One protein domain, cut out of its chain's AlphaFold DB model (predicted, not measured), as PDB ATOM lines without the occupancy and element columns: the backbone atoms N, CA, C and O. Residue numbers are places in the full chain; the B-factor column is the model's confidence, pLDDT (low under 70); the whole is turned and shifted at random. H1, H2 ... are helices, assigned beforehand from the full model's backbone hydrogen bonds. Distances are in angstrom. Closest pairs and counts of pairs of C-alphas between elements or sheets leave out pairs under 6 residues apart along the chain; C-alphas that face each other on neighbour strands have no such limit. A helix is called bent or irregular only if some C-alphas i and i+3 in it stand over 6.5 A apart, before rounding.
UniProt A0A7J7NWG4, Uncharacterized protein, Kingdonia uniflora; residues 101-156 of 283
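AT A GLANCE: This is residues 101 to 156 of the 283 residues of an uncharacterized protein of Kingdonia uniflora (UniProt A0A7J7NWG4). A long helix, H3, sticks out as an arm with its residues 146 to 156 from a small body, where two short helices, H1 and H2, run opposite ways near the first part of H3. The arm makes the length of the whole, and the body without it spans 24 by 17 by 15 A. The printed part has 56 residues with three named helices in the order H1, H2, H3 and no named strand; its class is all helix. It is loose, with a radius of gyration of the C-alphas of 12.8 A, and spans 41 by 18 by 15 A.

IN THESE COORDINATES: H1, residues 101 to 110, begins at C-alpha 101 at (3.631, 1.073, -32.697) and is 14.2 A long from first to last C-alpha. H2, residues 113 to 123, is 14.4 A long and irregular, with C-alphas 114 and 117 7.7 A apart. H3, residues 131 to 156, runs 37.1 A from C-alpha 131 at (9.690, -0.974, -29.370) to C-alpha 156 at (37.677, -12.498, -50.832).

HOW THE PARTS SIT: H1 and H2 are close but not clearly touching, at a shallow tilt of 19 degrees, opposite ways; their closest C-alphas, those of Ala 108 and Cys 119, are 5.8 A apart. H1 and H3 touch only at their ends, H3 with residues 131 to 134 alone, and the closest C-alphas, those of Val 104 and Tyr 131, are 5.4 A apart. They run the same way at a shallow tilt of 32 degrees, only just short of steep. H2 and H3 only just touch, with 3 pairs of C-alphas within 8 A, H3 with residues 134 to 141 alone; the closest, those of Gln 122 and Phe 134, are 7.3 A apart. Their tilt is steep, 49 degrees, opposite ways. Each O i to N i+4 pair is within hydrogen-bond range in H1 and H3, against 5 of 7 in H2.

THE WHOLE: The C-alphas of Asp 102 and His 156, the two farthest apart, are 41.6 A apart. The printed part has no cut. The link from H1 to H2 is tight, and that from H2 to H3 is short, with 7 residues. The mean pLDDT of the printed part is 78.7, and residues 125 to 129 and 148 to 156 are under 70.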
ATOM      1  N   ASP A 101       3.745   1.130 -31.235       82.69
ATOM      2  CA  ASP A 101       3.631   1.073 -32.697       82.69
ATOM      3  C   ASP A 101       4.088   2.386 -33.359       82.69
ATOM      4  O   ASP A 101       4.808   2.373 -34.356       82.69
ATOM      5  N   ASP A 102       3.743   3.537 -32.769       84.69
ATOM      6  CA  ASP A 102       4.162   4.852 -33.272       84.69
ATOM      7  C   ASP A 102       5.675   5.047 -33.106       84.69
ATOM      8  O   ASP A 102       6.337   5.560 -34.009       84.69
ATOM      9  N   LYS A 103       6.249   4.587 -31.985       85.12
ATOM     10  CA  LYS A 103       7.704   4.637 -31.755       85.12
ATOM     11  C   LYS A 103       8.458   3.770 -32.757       85.12
ATOM     12  O   LYS A 103       9.489   4.199 -33.275       85.12
ATOM     13  N   VAL A 104       7.956   2.564 -33.021       86.94
ATOM     14  CA  VAL A 104       8.534   1.640 -34.004       86.94
ATOM     15  C   VAL A 104       8.449   2.236 -35.403       86.94
ATOM     16  O   VAL A 104       9.453   2.250 -36.109       86.94
ATOM     17  N   ASN A 105       7.309   2.818 -35.774       84.00
ATOM     18  CA  ASN A 105       7.141   3.473 -37.067       84.00
ATOM     19  C   ASN A 105       8.055   4.697 -37.226       84.00
ATOM     20  O   ASN A 105       8.688   4.862 -38.269       84.00
ATOM     21  N   TRP A 106       8.175   5.559 -36.213       87.19
ATOM     22  CA  TRP A 106       9.090   6.707 -36.269       87.19
ATOM     23  C   TRP A 106      10.549   6.276 -36.376       87.19
ATOM     24  O   TRP A 106      11.299   6.843 -37.171       87.19
ATOM     25  N   LEU A 107      10.943   5.247 -35.625       87.12
ATOM     26  CA  LEU A 107      12.288   4.695 -35.696       87.12
ATOM     27  C   LEU A 107      12.558   4.046 -37.060       87.12
ATOM     28  O   LEU A 107      13.577   4.343 -37.677       87.12
ATOM     29  N   ALA A 108      11.637   3.227 -37.572       84.69
ATOM     30  CA  ALA A 108      11.758   2.573 -38.872       84.69
ATOM     31  C   ALA A 108      11.915   3.582 -40.021       84.69
ATOM     32  O   ALA A 108      12.768   3.395 -40.890       84.69
ATOM     33  N   ASN A 109      11.167   4.688 -39.977       84.12
ATOM     34  CA  ASN A 109      11.280   5.779 -40.948       84.12
ATOM     35  C   ASN A 109      12.604   6.562 -40.825       84.12
ATOM     36  O   ASN A 109      13.066   7.140 -41.807       84.12
ATOM     37  N   GLY A 110      13.236   6.570 -39.646       85.56
ATOM     38  CA  GLY A 110      14.512   7.250 -39.393       85.56
ATOM     39  C   GLY A 110      15.767   6.432 -39.728       85.56
ATOM     40  O   GLY A 110      16.848   7.005 -39.856       85.56
ATOM     41  N   LEU A 111      15.653   5.110 -39.887       84.00
ATOM     42  CA  LEU A 111      16.798   4.217 -40.119       84.00
ATOM     43  C   LEU A 111      17.380   4.323 -41.546       84.00
ATOM     44  O   LEU A 111      18.562   4.042 -41.767       84.00
ATOM     45  N   GLY A 112      16.594   4.808 -42.508       80.75
ATOM     46  CA  GLY A 112      17.024   4.995 -43.896       80.75
ATOM     47  C   GLY A 112      17.104   3.688 -44.708       80.75
ATOM     48  O   GLY A 112      16.912   2.592 -44.180       80.75
ATOM     49  N   PRO A 113      17.405   3.775 -46.019       81.81
ATOM     50  CA  PRO A 113      17.209   2.668 -46.964       81.81
ATOM     51  C   PRO A 113      18.127   1.462 -46.721       81.81
ATOM     52  O   PRO A 113      17.777   0.339 -47.066       81.81
ATOM     53  N   LYS A 114      19.279   1.663 -46.073       82.38
ATOM     54  CA  LYS A 114      20.221   0.590 -45.707       82.38
ATOM     55  C   LYS A 114      19.624  -0.469 -44.773       82.38
ATOM     56  O   LYS A 114      20.070  -1.611 -44.794       82.38
ATOM     57  N   TYR A 115      18.614  -0.107 -43.983       83.25
ATOM     58  CA  TYR A 115      17.897  -1.045 -43.120       83.25
ATOM     59  C   TYR A 115      16.479  -1.321 -43.631       83.25
ATOM     60  O   TYR A 115      15.676  -1.877 -42.892       83.25
ATOM     61  N   PHE A 116      16.159  -0.974 -44.887       83.62
ATOM     62  CA  PHE A 116      14.821  -1.166 -45.457       83.62
ATOM     63  C   PHE A 116      14.372  -2.628 -45.385       83.62
ATOM     64  O   PHE A 116      13.289  -2.895 -44.886       83.62
ATOM     65  N   ASN A 117      15.233  -3.574 -45.773       82.75
ATOM     66  CA  ASN A 117      14.918  -5.008 -45.721       82.75
ATOM     67  C   ASN A 117      14.657  -5.498 -44.288       82.75
ATOM     68  O   ASN A 117      13.825  -6.372 -44.072       82.75
ATOM     69  N   PHE A 118      15.352  -4.922 -43.302       84.88
ATOM     70  CA  PHE A 118      15.107  -5.204 -41.890       84.88
ATOM     71  C   PHE A 118      13.775  -4.608 -41.428       84.88
ATOM     72  O   PHE A 118      12.976  -5.318 -40.823       84.88
ATOM     73  N   CYS A 119      13.518  -3.333 -41.734       83.25
ATOM     74  CA  CYS A 119      12.261  -2.665 -41.407       83.25
ATOM     75  C   CYS A 119      11.071  -3.395 -42.043       83.25
ATOM     76  O   CYS A 119      10.106  -3.674 -41.347       83.25
ATOM     77  N   ASP A 120      11.162  -3.774 -43.317       84.75
ATOM     78  CA  ASP A 120      10.130  -4.522 -44.040       84.75
ATOM     79  C   ASP A 120       9.896  -5.907 -43.415       84.75
ATOM     80  O   ASP A 120       8.769  -6.271 -43.082       84.75
ATOM     81  N   ALA A 121      10.968  -6.650 -43.117       82.38
ATOM     82  CA  ALA A 121      10.870  -7.949 -42.453       82.38
ATOM     83  C   ALA A 121      10.362  -7.863 -41.003       82.38
ATOM     84  O   ALA A 121       9.797  -8.831 -40.498       82.38
ATOM     85  N   GLN A 122      10.588  -6.752 -40.301       79.88
ATOM     86  CA  GLN A 122      10.201  -6.595 -38.898       79.88
ATOM     87  C   GLN A 122       8.802  -5.985 -38.736       79.88
ATOM     88  O   GLN A 122       8.086  -6.375 -37.819       79.88
ATOM     89  N   LEU A 123       8.387  -5.097 -39.645       79.12
ATOM     90  CA  LEU A 123       7.043  -4.508 -39.691       79.12
ATOM     91  C   LEU A 123       6.002  -5.447 -40.325       79.12
ATOM     92  O   LEU A 123       4.815  -5.316 -40.038       79.12
ATOM     93  N   SER A 124       6.420  -6.410 -41.156       80.12
ATOM     94  CA  SER A 124       5.525  -7.412 -41.764       80.12
ATOM     95  C   SER A 124       5.152  -8.578 -40.837       80.12
ATOM     96  O   SER A 124       4.286  -9.379 -41.190       80.12
ATOM     97  N   LYS A 125       5.761  -8.688 -39.646       69.12
ATOM     98  CA  LYS A 125       5.465  -9.741 -38.658       69.12
ATOM     99  C   LYS A 125       4.320  -9.312 -37.720       69.12
ATOM    100  O   LYS A 125       4.497  -8.353 -36.974       69.12
ATOM    101  N   PRO A 126       3.174 -10.020 -37.678       53.56
ATOM    102  CA  PRO A 126       2.174  -9.860 -36.619       53.56
ATOM    103  C   PRO A 126       2.493 -10.811 -35.445       53.56
ATOM    104  O   PRO A 126       2.784 -11.982 -35.706       53.56
ATOM    105  N   PRO A 127       2.418 -10.413 -34.157       58.59
ATOM    106  CA  PRO A 127       1.950  -9.150 -33.568       58.59
ATOM    107  C   PRO A 127       2.988  -8.024 -33.648       58.59
ATOM    108  O   PRO A 127       4.183  -8.300 -33.731       58.59
ATOM    109  N   THR A 128       2.524  -6.768 -33.604       59.44
ATOM    110  CA  THR A 128       3.387  -5.585 -33.697       59.44
ATOM    111  C   THR A 128       4.531  -5.693 -32.691       59.44
ATOM    112  O   THR A 128       4.323  -5.814 -31.481       59.44
ATOM    113  N   SER A 129       5.765  -5.756 -33.199       65.19
ATOM    114  CA  SER A 129       6.939  -5.901 -32.345       65.19
ATOM    115  C   SER A 129       6.980  -4.718 -31.387       65.19
ATOM    116  O   SER A 129       7.000  -3.575 -31.841       65.19
ATOM    117  N   THR A 130       7.010  -4.965 -30.080       82.81
ATOM    118  CA  THR A 130       7.179  -3.886 -29.099       82.81
ATOM    119  C   THR A 130       8.459  -3.110 -29.417       82.81
ATOM    120  O   THR A 130       9.432  -3.696 -29.894       82.81
ATOM    121  N   TYR A 131       8.508  -1.809 -29.117       84.56
ATOM    122  CA  TYR A 131       9.690  -0.974 -29.370       84.56
ATOM    123  C   TYR A 131      11.003  -1.616 -28.884       84.56
ATOM    124  O   TYR A 131      12.003  -1.609 -29.595       84.56
ATOM    125  N   SER A 132      10.992  -2.258 -27.713       83.50
ATOM    126  CA  SER A 132      12.138  -3.010 -27.188       83.50
ATOM    127  C   SER A 132      12.565  -4.173 -28.090       83.50
ATOM    128  O   SER A 132      13.749  -4.321 -28.378       83.50
ATOM    129  N   GLN A 133      11.613  -4.967 -28.583       86.62
ATOM    130  CA  GLN A 133      11.868  -6.079 -29.502       86.62
ATOM    131  C   GLN A 133      12.413  -5.581 -30.841       86.62
ATOM    132  O   GLN A 133      13.302  -6.210 -31.414       86.62
ATOM    133  N   PHE A 134      11.909  -4.443 -31.323       87.38
ATOM    134  CA  PHE A 134      12.418  -3.798 -32.528       87.38
ATOM    135  C   PHE A 134      13.876  -3.351 -32.349       87.38
ATOM    136  O   PHE A 134      14.704  -3.643 -33.207       87.38
ATOM    137  N   ILE A 135      14.219  -2.732 -31.214       88.88
ATOM    138  CA  ILE A 135      15.600  -2.339 -30.888       88.88
ATOM    139  C   ILE A 135      16.524  -3.558 -30.785       88.88
ATOM    140  O   ILE A 135      17.602  -3.550 -31.374       88.88
ATOM    141  N   THR A 136      16.117  -4.619 -30.085       88.38
ATOM    142  CA  THR A 136      16.935  -5.839 -29.974       88.38
ATOM    143  C   THR A 136      17.138  -6.505 -31.334       88.38
ATOM    144  O   THR A 136      18.245  -6.928 -31.660       88.38
ATOM    145  N   ALA A 137      16.095  -6.572 -32.162       86.00
ATOM    146  CA  ALA A 137      16.210  -7.107 -33.512       86.00
ATOM    147  C   ALA A 137      17.110  -6.234 -34.398       86.00
ATOM    148  O   ALA A 137      17.886  -6.776 -35.184       86.00
ATOM    149  N   LEU A 138      17.055  -4.909 -34.233       89.06
ATOM    150  CA  LEU A 138      17.914  -3.969 -34.949       89.06
ATOM    151  C   LEU A 138      19.382  -4.161 -34.561       89.06
ATOM    152  O   LEU A 138      20.231  -4.262 -35.440       89.06
ATOM    153  N   GLN A 139      19.671  -4.280 -33.264       88.50
ATOM    154  CA  GLN A 139      21.018  -4.568 -32.762       88.50
ATOM    155  C   GLN A 139      21.541  -5.903 -33.300       88.50
ATOM    156  O   GLN A 139      22.670  -5.979 -33.776       88.50
ATOM    157  N   ASN A 140      20.707  -6.945 -33.299       86.94
ATOM    158  CA  ASN A 140      21.077  -8.238 -33.870       86.94
ATOM    159  C   ASN A 140      21.351  -8.139 -35.377       86.94
ATOM    160  O   ASN A 140      22.318  -8.718 -35.861       86.94
ATOM    161  N   HIS A 141      20.532  -7.397 -36.120       85.56
ATOM    162  CA  HIS A 141      20.737  -7.181 -37.549       85.56
ATOM    163  C   HIS A 141      22.009  -6.370 -37.835       85.56
ATOM    164  O   HIS A 141      22.704  -6.641 -38.809       85.56
ATOM    165  N   GLU A 142      22.359  -5.405 -36.983       86.62
ATOM    166  CA  GLU A 142      23.617  -4.665 -37.093       86.62
ATOM    167  C   GLU A 142      24.835  -5.563 -36.845       86.62
ATOM    168  O   GLU A 142      25.779  -5.524 -37.634       86.62
ATOM    169  N   LEU A 143      24.786  -6.428 -35.827       87.19
ATOM    170  CA  LEU A 143      25.831  -7.424 -35.572       87.19
ATOM    171  C   LEU A 143      25.996  -8.393 -36.750       87.19
ATOM    172  O   LEU A 143      27.119  -8.696 -37.147       87.19
ATOM    173  N   GLN A 144      24.886  -8.847 -37.341       80.62
ATOM    174  CA  GLN A 144      24.916  -9.692 -38.536       80.62
ATOM    175  C   GLN A 144      25.501  -8.941 -39.736       80.62
ATOM    176  O   GLN A 144      26.367  -9.473 -40.418       80.62
ATOM    177  N   ASN A 145      25.103  -7.690 -39.967       80.12
ATOM    178  CA  ASN A 145      25.675  -6.877 -41.040       80.12
ATOM    179  C   ASN A 145      27.191  -6.691 -40.882       80.12
ATOM    180  O   ASN A 145      27.905  -6.780 -41.877       80.12
ATOM    181  N   GLN A 146      27.690  -6.467 -39.663       78.62
ATOM    182  CA  GLN A 146      29.129  -6.362 -39.395       78.62
ATOM    183  C   GLN A 146      29.850  -7.692 -39.665       78.62
ATOM    184  O   GLN A 146      30.835  -7.714 -40.404       78.62
ATOM    185  N   ALA A 147      29.313  -8.805 -39.154       75.81
ATOM    186  CA  ALA A 147      29.882 -10.135 -39.363       75.81
ATOM    187  C   ALA A 147      29.929 -10.529 -40.849       75.81
ATOM    188  O   ALA A 147      30.969 -10.972 -41.325       75.81
ATOM    189  N   TYR A 148      28.856 -10.285 -41.611       69.62
ATOM    190  CA  TYR A 148      28.833 -10.530 -43.057       69.62
ATOM    191  C   TYR A 148      29.852  -9.667 -43.810       69.62
ATOM    192  O   TYR A 148      30.485 -10.144 -44.750       69.62
ATOM    193  N   THR A 149      30.041  -8.399 -43.422       65.94
ATOM    194  CA  THR A 149      31.063  -7.557 -44.065       65.94
ATOM    195  C   THR A 149      32.483  -8.034 -43.776       65.94
ATOM    196  O   THR A 149      33.314  -8.013 -44.684       65.94
ATOM    197  N   GLU A 150      32.763  -8.506 -42.559       62.91
ATOM    198  CA  GLU A 150      34.063  -9.085 -42.208       62.91
ATOM    199  C   GLU A 150      34.282 -10.434 -42.901       62.91
ATOM    200  O   GLU A 150      35.344 -10.647 -43.475       62.91
ATOM    201  N   GLU A 151      33.278 -11.310 -42.942       61.41
ATOM    202  CA  GLU A 151      33.353 -12.619 -43.597       61.41
ATOM    203  C   GLU A 151      33.571 -12.496 -45.111       61.41
ATOM    204  O   GLU A 151      34.419 -13.190 -45.660       61.41
ATOM    205  N   ILE A 152      32.911 -11.550 -45.792       62.19
ATOM    206  CA  ILE A 152      33.145 -11.298 -47.224       62.19
ATOM    207  C   ILE A 152      34.567 -10.781 -47.463       62.19
ATOM    208  O   ILE A 152      35.231 -11.245 -48.386       62.19
ATOM    209  N   VAL A 153      35.073  -9.854 -46.643       61.06
ATOM    210  CA  VAL A 153      36.469  -9.384 -46.751       61.06
ATOM    211  C   VAL A 153      37.447 -10.523 -46.455       61.06
ATOM    212  O   VAL A 153      38.519 -10.600 -47.070       61.06
ATOM    213  N   LEU A 154      37.077 -11.426 -45.542       62.59
ATOM    214  CA  LEU A 154      37.899 -12.560 -45.174       62.59
ATOM    215  C   LEU A 154      37.917 -13.662 -46.263       62.59
ATOM    216  O   LEU A 154      38.951 -14.244 -46.574       62.59
ATOM    217  N   ASP A 155      36.803 -13.910 -46.931       60.28
ATOM    218  CA  ASP A 155      36.730 -14.932 -47.977       60.28
ATOM    219  C   ASP A 155      37.304 -14.417 -49.318       60.28
ATOM    220  O   ASP A 155      37.992 -15.133 -50.054       60.28
ATOM    221  N   HIS A 156      37.156 -13.114 -49.605       65.12
ATOM    222  CA  HIS A 156      37.677 -12.498 -50.832       65.12
ATOM    223  C   HIS A 156      39.214 -12.488 -50.909       65.12
ATOM    224  O   HIS A 156      39.776 -12.577 -52.003       65.12
TER     225      HIS A 156